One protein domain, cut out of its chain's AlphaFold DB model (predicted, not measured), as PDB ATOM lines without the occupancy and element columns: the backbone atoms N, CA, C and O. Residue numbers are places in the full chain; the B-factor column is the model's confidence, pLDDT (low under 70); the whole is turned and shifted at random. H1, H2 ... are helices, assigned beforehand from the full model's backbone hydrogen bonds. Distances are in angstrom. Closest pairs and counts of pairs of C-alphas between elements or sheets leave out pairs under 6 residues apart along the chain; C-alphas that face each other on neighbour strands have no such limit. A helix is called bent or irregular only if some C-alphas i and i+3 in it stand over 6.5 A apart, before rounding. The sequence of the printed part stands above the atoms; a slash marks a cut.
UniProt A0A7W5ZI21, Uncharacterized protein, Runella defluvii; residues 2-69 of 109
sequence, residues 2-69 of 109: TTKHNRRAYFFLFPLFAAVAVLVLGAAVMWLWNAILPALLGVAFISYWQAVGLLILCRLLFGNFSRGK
ATOM      1  N   THR A   2      45.714   6.670 -42.337       41.25
ATOM      2  CA  THR A   2      45.690   7.113 -43.740       41.25
ATOM      3  C   THR A   2      46.862   8.055 -44.012       41.25
ATOM      4  O   THR A   2      46.961   9.141 -43.442       41.25
ATOM      5  N   THR A   3      47.778   7.643 -44.884       49.53
ATOM      6  CA  THR A   3      48.925   8.444 -45.322       49.53
ATOM      7  C   THR A   3      48.461   9.578 -46.235       49.53
ATOM      8  O   THR A   3      48.334   9.457 -47.456       49.53
ATOM      9  N   LYS A   4      48.184  10.722 -45.604       42.78
ATOM     10  CA  LYS A   4      47.918  12.019 -46.232       42.78
ATOM     11  C   LYS A   4      49.136  12.404 -47.086       42.78
ATOM     12  O   LYS A   4      50.143  12.876 -46.572       42.78
ATOM     13  N   HIS A   5      49.069  12.175 -48.397       51.25
ATOM     14  CA  HIS A   5      50.121  12.605 -49.318       51.25
ATOM     15  C   HIS A   5      50.200  14.137 -49.327       51.25
ATOM     16  O   HIS A   5      49.333  14.824 -49.875       51.25
ATOM     17  N   ASN A   6      51.254  14.666 -48.707       52.38
ATOM     18  CA  ASN A   6      51.586  16.084 -48.612       52.38
ATOM     19  C   ASN A   6      51.993  16.658 -49.983       52.38
ATOM     20  O   ASN A   6      53.150  16.977 -50.234       52.38
ATOM     21  N   ARG A   7      51.020  16.869 -50.880       55.19
ATOM     22  CA  ARG A   7      51.228  17.576 -52.164       55.19
ATOM     23  C   ARG A   7      51.624  19.053 -51.995       55.19
ATOM     24  O   ARG A   7      51.999  19.696 -52.967       55.19
ATOM     25  N   ARG A   8      51.561  19.590 -50.769       50.56
ATOM     26  CA  ARG A   8      51.993  20.957 -50.439       50.56
ATOM     27  C   ARG A   8      53.518  21.101 -50.398       50.56
ATOM     28  O   ARG A   8      54.012  22.149 -50.784       50.56
ATOM     29  N   ALA A   9      54.262  20.054 -50.026       50.66
ATOM     30  CA  ALA A   9      55.722  20.123 -49.931       50.66
ATOM     31  C   ALA A   9      56.383  20.380 -51.296       50.66
ATOM     32  O   ALA A   9      57.256  21.231 -51.397       50.66
ATOM     33  N   TYR A  10      55.897  19.744 -52.369       50.28
ATOM     34  CA  TYR A  10      56.407  19.952 -53.733       50.28
ATOM     35  C   TYR A  10      56.126  21.351 -54.301       50.28
ATOM     36  O   TYR A  10      56.886  21.830 -55.138       50.28
ATOM     37  N   PHE A  11      55.068  22.024 -53.838       53.12
ATOM     38  CA  PHE A  11      54.750  23.387 -54.271       53.12
ATOM     39  C   PHE A  11      55.693  24.427 -53.640       53.12
ATOM     40  O   PHE A  11      55.976  25.444 -54.263       53.12
ATOM     41  N   PHE A  12      56.227  24.146 -52.444       53.19
ATOM     42  CA  PHE A  12      57.249  24.963 -51.776       53.19
ATOM     43  C   PHE A  12      58.691  24.533 -52.107       53.19
ATOM     44  O   PHE A  12      59.595  25.364 -52.073       53.19
ATOM     45  N   LEU A  13      58.924  23.273 -52.494       57.91
ATOM     46  CA  LEU A  13      60.252  22.799 -52.907       57.91
ATOM     47  C   LEU A  13      60.706  23.417 -54.239       57.91
ATOM     48  O   LEU A  13      61.889  23.672 -54.435       57.91
ATOM     49  N   PHE A  14      59.764  23.671 -55.150       64.75
ATOM     50  CA  PHE A  14      60.037  24.266 -56.459       64.75
ATOM     51  C   PHE A  14      60.611  25.698 -56.383       64.75
ATOM     52  O   PHE A  14      61.650  25.938 -57.000       64.75
ATOM     53  N   PRO A  15      60.025  26.648 -55.621       67.81
ATOM     54  CA  PRO A  15      60.623  27.972 -55.454       67.81
ATOM     55  C   PRO A  15      61.945  27.922 -54.683       67.81
ATOM     56  O   PRO A  15      62.845  28.691 -55.004       67.81
ATOM     57  N   LEU A  16      62.108  26.996 -53.730       72.19
ATOM     58  CA  LEU A  16      63.373  26.815 -53.015       72.19
ATOM     59  C   LEU A  16      64.491  26.355 -53.962       72.19
ATOM     60  O   LEU A  16      65.563  26.947 -53.980       72.19
ATOM     61  N   PHE A  17      64.229  25.349 -54.797       72.38
ATOM     62  CA  PHE A  17      65.196  24.868 -55.784       72.38
ATOM     63  C   PHE A  17      65.523  25.941 -56.831       72.38
ATOM     64  O   PHE A  17      66.682  26.115 -57.198       72.38
ATOM     65  N   ALA A  18      64.524  26.715 -57.263       71.25
ATOM     66  CA  ALA A  18      64.734  27.850 -58.156       71.25
ATOM     67  C   ALA A  18      65.588  28.953 -57.506       71.25
ATOM     68  O   ALA A  18      66.468  29.502 -58.164       71.25
ATOM     69  N   ALA A  19      65.369  29.256 -56.224       75.25
ATOM     70  CA  ALA A  19      66.179  30.219 -55.483       75.25
ATOM     71  C   ALA A  19      67.630  29.735 -55.342       75.25
ATOM     72  O   ALA A  19      68.556  30.493 -55.617       75.25
ATOM     73  N   VAL A  20      67.832  28.458 -55.002       78.38
ATOM     74  CA  VAL A  20      69.165  27.844 -54.924       78.38
ATOM     75  C   VAL A  20      69.861  27.872 -56.286       78.38
ATOM     76  O   VAL A  20      71.020  28.265 -56.364       78.38
ATOM     77  N   ALA A  21      69.159  27.542 -57.372       76.50
ATOM     78  CA  ALA A  21      69.719  27.596 -58.720       76.50
ATOM     79  C   ALA A  21      70.152  29.019 -59.116       76.50
ATOM     80  O   ALA A  21      71.224  29.190 -59.692       76.50
ATOM     81  N   VAL A  22      69.363  30.045 -58.771       75.81
ATOM     82  CA  VAL A  22      69.729  31.452 -59.016       75.81
ATOM     83  C   VAL A  22      70.951  31.856 -58.193       75.81
ATOM     84  O   VAL A  22      71.846  32.503 -58.730       75.81
ATOM     85  N   LEU A  23      71.034  31.449 -56.924       78.25
ATOM     86  CA  LEU A  23      72.194  31.741 -56.076       78.25
ATOM     87  C   LEU A  23      73.474  31.079 -56.602       78.25
ATOM     88  O   LEU A  23      74.513  31.732 -56.683       78.25
ATOM     89  N   VAL A  24      73.396  29.809 -57.012       81.88
ATOM     90  CA  VAL A  24      74.536  29.066 -57.573       81.88
ATOM     91  C   VAL A  24      74.989  29.677 -58.897       81.88
ATOM     92  O   VAL A  24      76.182  29.915 -59.086       81.88
ATOM     93  N   LEU A  25      74.051  29.994 -59.795       78.00
ATOM     94  CA  LEU A  25      74.366  30.682 -61.048       78.00
ATOM     95  C   LEU A  25      74.966  32.067 -60.793       78.00
ATOM     96  O   LEU A  25      75.859  32.484 -61.519       78.00
ATOM     97  N   GLY A  26      74.538  32.756 -59.739       77.62
ATOM     98  CA  GLY A  26      75.105  34.037 -59.339       77.62
ATOM     99  C   GLY A  26      76.534  34.004 -58.885       77.62
ATOM    100  O   GLY A  26      77.346  34.801 -59.350       77.62
ATOM    101  N   ALA A  27      76.839  33.055 -58.008       78.38
ATOM    102  CA  ALA A  27      78.204  32.805 -57.586       78.38
ATOM    103  C   ALA A  27      79.083  32.424 -58.788       78.38
ATOM    104  O   ALA A  27      80.182  32.956 -58.931       78.38
ATOM    105  N   ALA A  28      78.578  31.576 -59.691       82.81
ATOM    106  CA  ALA A  28      79.295  31.196 -60.905       82.81
ATOM    107  C   ALA A  28      79.557  32.398 -61.826       82.81
ATOM    108  O   ALA A  28      80.684  32.577 -62.278       82.81
ATOM    109  N   VAL A  29      78.554  33.251 -62.060       82.06
ATOM    110  CA  VAL A  29      78.697  34.471 -62.867       82.06
ATOM    111  C   VAL A  29      79.699  35.430 -62.231       82.06
ATOM    112  O   VAL A  29      80.574  35.917 -62.935       82.06
ATOM    113  N   MET A  30      79.636  35.669 -60.916       82.12
ATOM    114  CA  MET A  30      80.601  36.525 -60.215       82.12
ATOM    115  C   MET A  30      82.033  35.989 -60.346       82.12
ATOM    116  O   MET A  30      82.949  36.751 -60.653       82.12
ATOM    117  N   TRP A  31      82.230  34.688 -60.113       83.00
ATOM    118  CA  TRP A  31      83.555  34.070 -60.144       83.00
ATOM    119  C   TRP A  31      84.144  34.076 -61.556       83.00
ATOM    120  O   TRP A  31      85.277  34.505 -61.755       83.00
ATOM    121  N   LEU A  32      83.336  33.690 -62.547       81.81
ATOM    122  CA  LEU A  32      83.733  33.680 -63.951       81.81
ATOM    123  C   LEU A  32      84.002  35.096 -64.472       81.81
ATOM    124  O   LEU A  32      84.996  35.320 -65.160       81.81
ATOM    125  N   TRP A  33      83.153  36.063 -64.109       84.62
ATOM    126  CA  TRP A  33      83.333  37.457 -64.498       84.62
ATOM    127  C   TRP A  33      84.645  38.006 -63.954       84.62
ATOM    128  O   TRP A  33      85.451  38.506 -64.729       84.62
ATOM    129  N   ASN A  34      84.891  37.864 -62.649       82.25
ATOM    130  CA  ASN A  34      86.090  38.399 -62.005       82.25
ATOM    131  C   ASN A  34      87.380  37.689 -62.448       82.25
ATOM    132  O   ASN A  34      88.443  38.303 -62.393       82.25
ATOM    133  N   ALA A  35      87.302  36.438 -62.913       83.25
ATOM    134  CA  ALA A  35      88.452  35.708 -63.444       83.25
ATOM    135  C   ALA A  35      88.787  36.071 -64.902       83.25
ATOM    136  O   ALA A  35      89.958  36.068 -65.272       83.25
ATOM    137  N   ILE A  36      87.782  36.367 -65.736       80.81
ATOM    138  CA  ILE A  36      87.964  36.490 -67.191       80.81
ATOM    139  C   ILE A  36      87.955  37.949 -67.657       80.81
ATOM    140  O   ILE A  36      88.850  38.371 -68.386       80.81
ATOM    141  N   LEU A  37      86.953  38.741 -67.272       78.94
ATOM    142  CA  LEU A  37      86.729  40.051 -67.895       78.94
ATOM    143  C   LEU A  37      87.688  41.162 -67.452       78.94
ATOM    144  O   LEU A  37      88.119  41.924 -68.321       78.94
ATOM    145  N   PRO A  38      88.101  41.247 -66.176       79.31
ATOM    146  CA  PRO A  38      89.158  42.165 -65.773       79.31
ATOM    147  C   PRO A  38      90.486  41.858 -66.472       79.31
ATOM    148  O   PRO A  38      91.183  42.777 -66.888       79.31
ATOM    149  N   ALA A  39      90.805  40.574 -66.655       76.44
ATOM    150  CA  ALA A  39      92.051  40.136 -67.276       76.44
ATOM    151  C   ALA A  39      92.074  40.339 -68.801       76.44
ATOM    152  O   ALA A  39      93.124  40.652 -69.355       76.44
ATOM    153  N   LEU A  40      90.935  40.168 -69.483       76.88
ATOM    154  CA  LEU A  40      90.864  40.262 -70.946       76.88
ATOM    155  C   LEU A  40      90.499  41.655 -71.464       76.88
ATOM    156  O   LEU A  40      91.006  42.061 -72.505       76.88
ATOM    157  N   LEU A  41      89.601  42.369 -70.782       79.69
ATOM    158  CA  LEU A  41      89.040  43.636 -71.270       79.69
ATOM    159  C   LEU A  41      89.393  44.840 -70.384       79.69
ATOM    160  O   LEU A  41      88.962  45.950 -70.687       79.69
ATOM    161  N   GLY A  42      90.128  44.647 -69.279       72.62
ATOM    162  CA  GLY A  42      90.433  45.722 -68.323       72.62
ATOM    163  C   GLY A  42      89.186  46.311 -67.650       72.62
ATOM    164  O   GLY A  42      89.219  47.424 -67.129       72.62
ATOM    165  N   VAL A  43      88.063  45.590 -67.694       75.62
ATOM    166  CA  VAL A  43      86.780  46.024 -67.136       75.62
ATOM    167  C   VAL A  43      86.796  45.871 -65.614       75.62
ATOM    168  O   VAL A  43      87.367  44.925 -65.076       75.62
ATOM    169  N   ALA A  44      86.147  46.804 -64.914       76.12
ATOM    170  CA  ALA A  44      86.076  46.818 -63.457       76.12
ATOM    171  C   ALA A  44      85.498  45.515 -62.870       76.12
ATOM    172  O   ALA A  44      84.586  44.899 -63.434       76.12
ATOM    173  N   PHE A  45      86.016  45.129 -61.700       77.88
ATOM    174  CA  PHE A  45      85.493  44.011 -60.919       77.88
ATOM    175  C   PHE A  45      84.018  44.230 -60.589       77.88
ATOM    176  O   PHE A  45      83.609  45.317 -60.176       77.88
ATOM    177  N   ILE A  46      83.225  43.170 -60.732       81.00
ATOM    178  CA  ILE A  46      81.816  43.190 -60.363       81.00
ATOM    179  C   ILE A  46      81.696  42.840 -58.880       81.00
ATOM    180  O   ILE A  46      82.151  41.787 -58.424       81.00
ATOM    181  N   SER A  47      81.058  43.734 -58.123       78.25
ATOM    182  CA  SER A  47      80.686  43.480 -56.729       78.25
ATOM    183  C   SER A  47      79.525  42.482 -56.633       78.25
ATOM    184  O   SER A  47      78.739  42.326 -57.570       78.25
ATOM    185  N   TYR A  48      79.367  41.831 -55.475       72.62
ATOM    186  CA  TYR A  48      78.310  40.835 -55.248       72.62
ATOM    187  C   TYR A  48      76.909  41.353 -55.627       72.62
ATOM    188  O   TYR A  48      76.147  40.666 -56.303       72.62
ATOM    189  N   TRP A  49      76.598  42.607 -55.285       80.69
ATOM    190  CA  TRP A  49      75.320  43.240 -55.620       80.69
ATOM    191  C   TRP A  49      75.124  43.485 -57.121       80.69
ATOM    192  O   TRP A  49      74.000  43.373 -57.610       80.69
ATOM    193  N   GLN A  50      76.193  43.757 -57.870       81.25
ATOM    194  CA  GLN A  50      76.124  43.886 -59.327       81.25
ATOM    195  C   GLN A  50      75.917  42.525 -60.003       81.25
ATOM    196  O   GLN A  50      75.116  42.430 -60.932       81.25
ATOM    197  N   ALA A  51      76.559  41.463 -59.507       81.81
ATOM    198  CA  ALA A  51      76.319  40.106 -59.997       81.81
ATOM    199  C   ALA A  51      74.863  39.679 -59.743       81.81
ATOM    200  O   ALA A  51      74.193  39.195 -60.652       81.81
ATOM    201  N   VAL A  52      74.337  39.938 -58.540       79.69
ATOM    202  CA  VAL A  52      72.927  39.683 -58.204       79.69
ATOM    203  C   VAL A  52      71.983  40.502 -59.092       79.69
ATOM    204  O   VAL A  52      71.011  39.953 -59.609       79.69
ATOM    205  N   GLY A  53      72.275  41.783 -59.334       83.62
ATOM    206  CA  GLY A  53      71.500  42.623 -60.253       83.62
ATOM    207  C   GLY A  53      71.473  42.077 -61.685       83.62
ATOM    208  O   GLY A  53      70.401  41.977 -62.283       83.62
ATOM    209  N   LEU A  54      72.627  41.649 -62.211       83.12
ATOM    210  CA  LEU A  54      72.749  41.057 -63.547       83.12
ATOM    211  C   LEU A  54      71.945  39.757 -63.664       83.12
ATOM    212  O   LEU A  54      71.213  39.564 -64.631       83.12
ATOM    213  N   LEU A  55      72.010  38.891 -62.651       80.50
ATOM    214  CA  LEU A  55      71.200  37.675 -62.605       80.50
ATOM    215  C   LEU A  55      69.707  37.959 -62.568       80.50
ATOM    216  O   LEU A  55      68.957  37.278 -63.260       80.50
ATOM    217  N   ILE A  56      69.262  38.911 -61.740       81.25
ATOM    218  CA  ILE A  56      67.844  39.279 -61.641       81.25
ATOM    219  C   ILE A  56      67.365  39.772 -63.003       81.25
ATOM    220  O   ILE A  56      66.307  39.349 -63.467       81.25
ATOM    221  N   LEU A  57      68.167  40.597 -63.674       79.44
ATOM    222  CA  LEU A  57      67.867  41.108 -65.004       79.44
ATOM    223  C   LEU A  57      67.797  39.974 -66.042       79.44
ATOM    224  O   LEU A  57      66.793  39.851 -66.739       79.44
ATOM    225  N   CYS A  58      68.775  39.063 -66.077       76.00
ATOM    226  CA  CYS A  58      68.718  37.859 -66.916       76.00
ATOM    227  C   CYS A  58      67.512  36.969 -66.573       76.00
ATOM    228  O   CYS A  58      66.871  36.407 -67.459       76.00
ATOM    229  N   ARG A  59      67.158  36.844 -65.294       72.75
ATOM    230  CA  ARG A  59      66.027  36.034 -64.830       72.75
ATOM    231  C   ARG A  59      64.683  36.654 -65.195       72.75
ATOM    232  O   ARG A  59      63.730  35.906 -65.423       72.75
ATOM    233  N   LEU A  60      64.608  37.978 -65.244       74.44
ATOM    234  CA  LEU A  60      63.445  38.726 -65.700       74.44
ATOM    235  C   LEU A  60      63.291  38.601 -67.223       74.44
ATOM    236  O   LEU A  60      62.200  38.296 -67.698       74.44
ATOM    237  N   LEU A  61      64.391  38.756 -67.970       71.12
ATOM    238  CA  LEU A  61      64.410  38.694 -69.435       71.12
ATOM    239  C   LEU A  61      64.178  37.277 -69.979       71.12
ATOM    240  O   LEU A  61      63.309  37.072 -70.818       71.12
ATOM    241  N   PHE A  62      64.920  36.283 -69.490       63.09
ATOM    242  CA  PHE A  62      64.862  34.908 -69.999       63.09
ATOM    243  C   PHE A  62      63.927  34.007 -69.190       63.09
ATOM    244  O   PHE A  62      63.351  33.050 -69.704       63.09
ATOM    245  N   GLY A  63      63.744  34.296 -67.904       55.44
ATOM    246  CA  GLY A  63      63.001  33.426 -66.998       55.44
ATOM    247  C   GLY A  63      61.494  33.689 -66.928       55.44
ATOM    248  O   GLY A  63      60.794  32.950 -66.231       55.44
ATOM    249  N   ASN A  64      60.970  34.692 -67.639       56.09
ATOM    250  CA  ASN A  64      59.524  34.846 -67.836       56.09
ATOM    251  C   ASN A  64      58.994  34.021 -69.031       56.09
ATOM    252  O   ASN A  64      57.800  34.033 -69.317       56.09
ATOM    253  N   PHE A  65      59.859  33.256 -69.712       53.12
ATOM    254  CA  PHE A  65      59.494  32.471 -70.897       53.12
ATOM    255  C   PHE A  65      58.986  31.046 -70.591       53.12
ATOM    256  O   PHE A  65      58.888  30.205 -71.479       53.12
ATOM    257  N   SER A  66      58.596  30.745 -69.348       51.38
ATOM    258  CA  SER A  66      57.838  29.521 -69.028       51.38
ATOM    259  C   SER A  66      56.334  29.774 -69.114       51.38
ATOM    260  O   SER A  66      55.599  29.649 -68.139       51.38
ATOM    261  N   ARG A  67      55.855  30.127 -70.308       48.25
ATOM    262  CA  ARG A  67      54.420  30.206 -70.610       48.25
ATOM    263  C   ARG A  67      54.080  29.229 -71.727       48.25
ATOM    264  O   ARG A  67      53.665  29.600 -72.815       48.25
ATOM    265  N   GLY A  68      54.294  27.951 -71.429       50.78
ATOM    266  CA  GLY A  68      54.110  26.857 -72.376       50.78
ATOM    267  C   GLY A  68      53.807  25.521 -71.711       50.78
ATOM    268  O   GLY A  68      54.404  24.526 -72.092       50.78
ATOM    269  N   LYS A  69      52.937  25.492 -70.691       48.28
ATOM    270  CA  LYS A  69      52.046  24.361 -70.351       48.28
ATOM    271  C   LYS A  69      51.242  24.728 -69.108       48.28
ATOM    272  O   LYS A  69      51.804  25.052 -68.067       48.28
TER     273      LYS A  69
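Overview. This is residues 2 to 69 of the 109 residues of an uncharacterized protein of Runella defluvii (UniProt A0A7W5ZI21). One long helix, H1, makes the length of the domain, and a short second helix, H2, folds back from its far end and crosses H1 steeply partway along it. Residues 2 to 21, of which 7 to 21 belong to H1, stick out at one end of the length, and residues 60 to 69, of which 60 and 61 belong to H2, stick out separately as a tail away from H1. The printed part has 68 residues with two named helices, H1 then H2, and no named strand; the class is all helix. It is extended, a rod spanning 63 by 25 by 16 A, with a radius of gyration of the C-alphas of 17.2 A.

Along the chain. H1, residues 7 to 41, runs 49.7 A from C-alpha 7 at (51.228, 17.576, -52.164) to C-alpha 41 at (89.040, 43.636, -71.270). It has a kink of 29 degrees near residue 33 and is only just irregular: C-alphas 35 and 38 are 6.9 A apart. H2, residues 48 to 61, runs 20.0 A and ends at C-alpha 61 at (64.410, 38.694, -69.435).

Arrangement. H1 touches H2 with residues 22 to 30 alone; the closest C-alphas, of Met 30 and Ala 51, are 5.6 A apart. They run opposite ways at a steep tilt of 61 degrees. Every O i to N i+4 pair is within hydrogen-bond range in H2, and 27 of 31 in H1.

Size, cuts and confidence. The C-alphas farthest apart, of Thr 2 and Gly 42, are 64.0 A apart. The printed part has no cut, and the link from H1 to H2 is short. Residues 2 to 15 and 62 to 69 have pLDDT under 70.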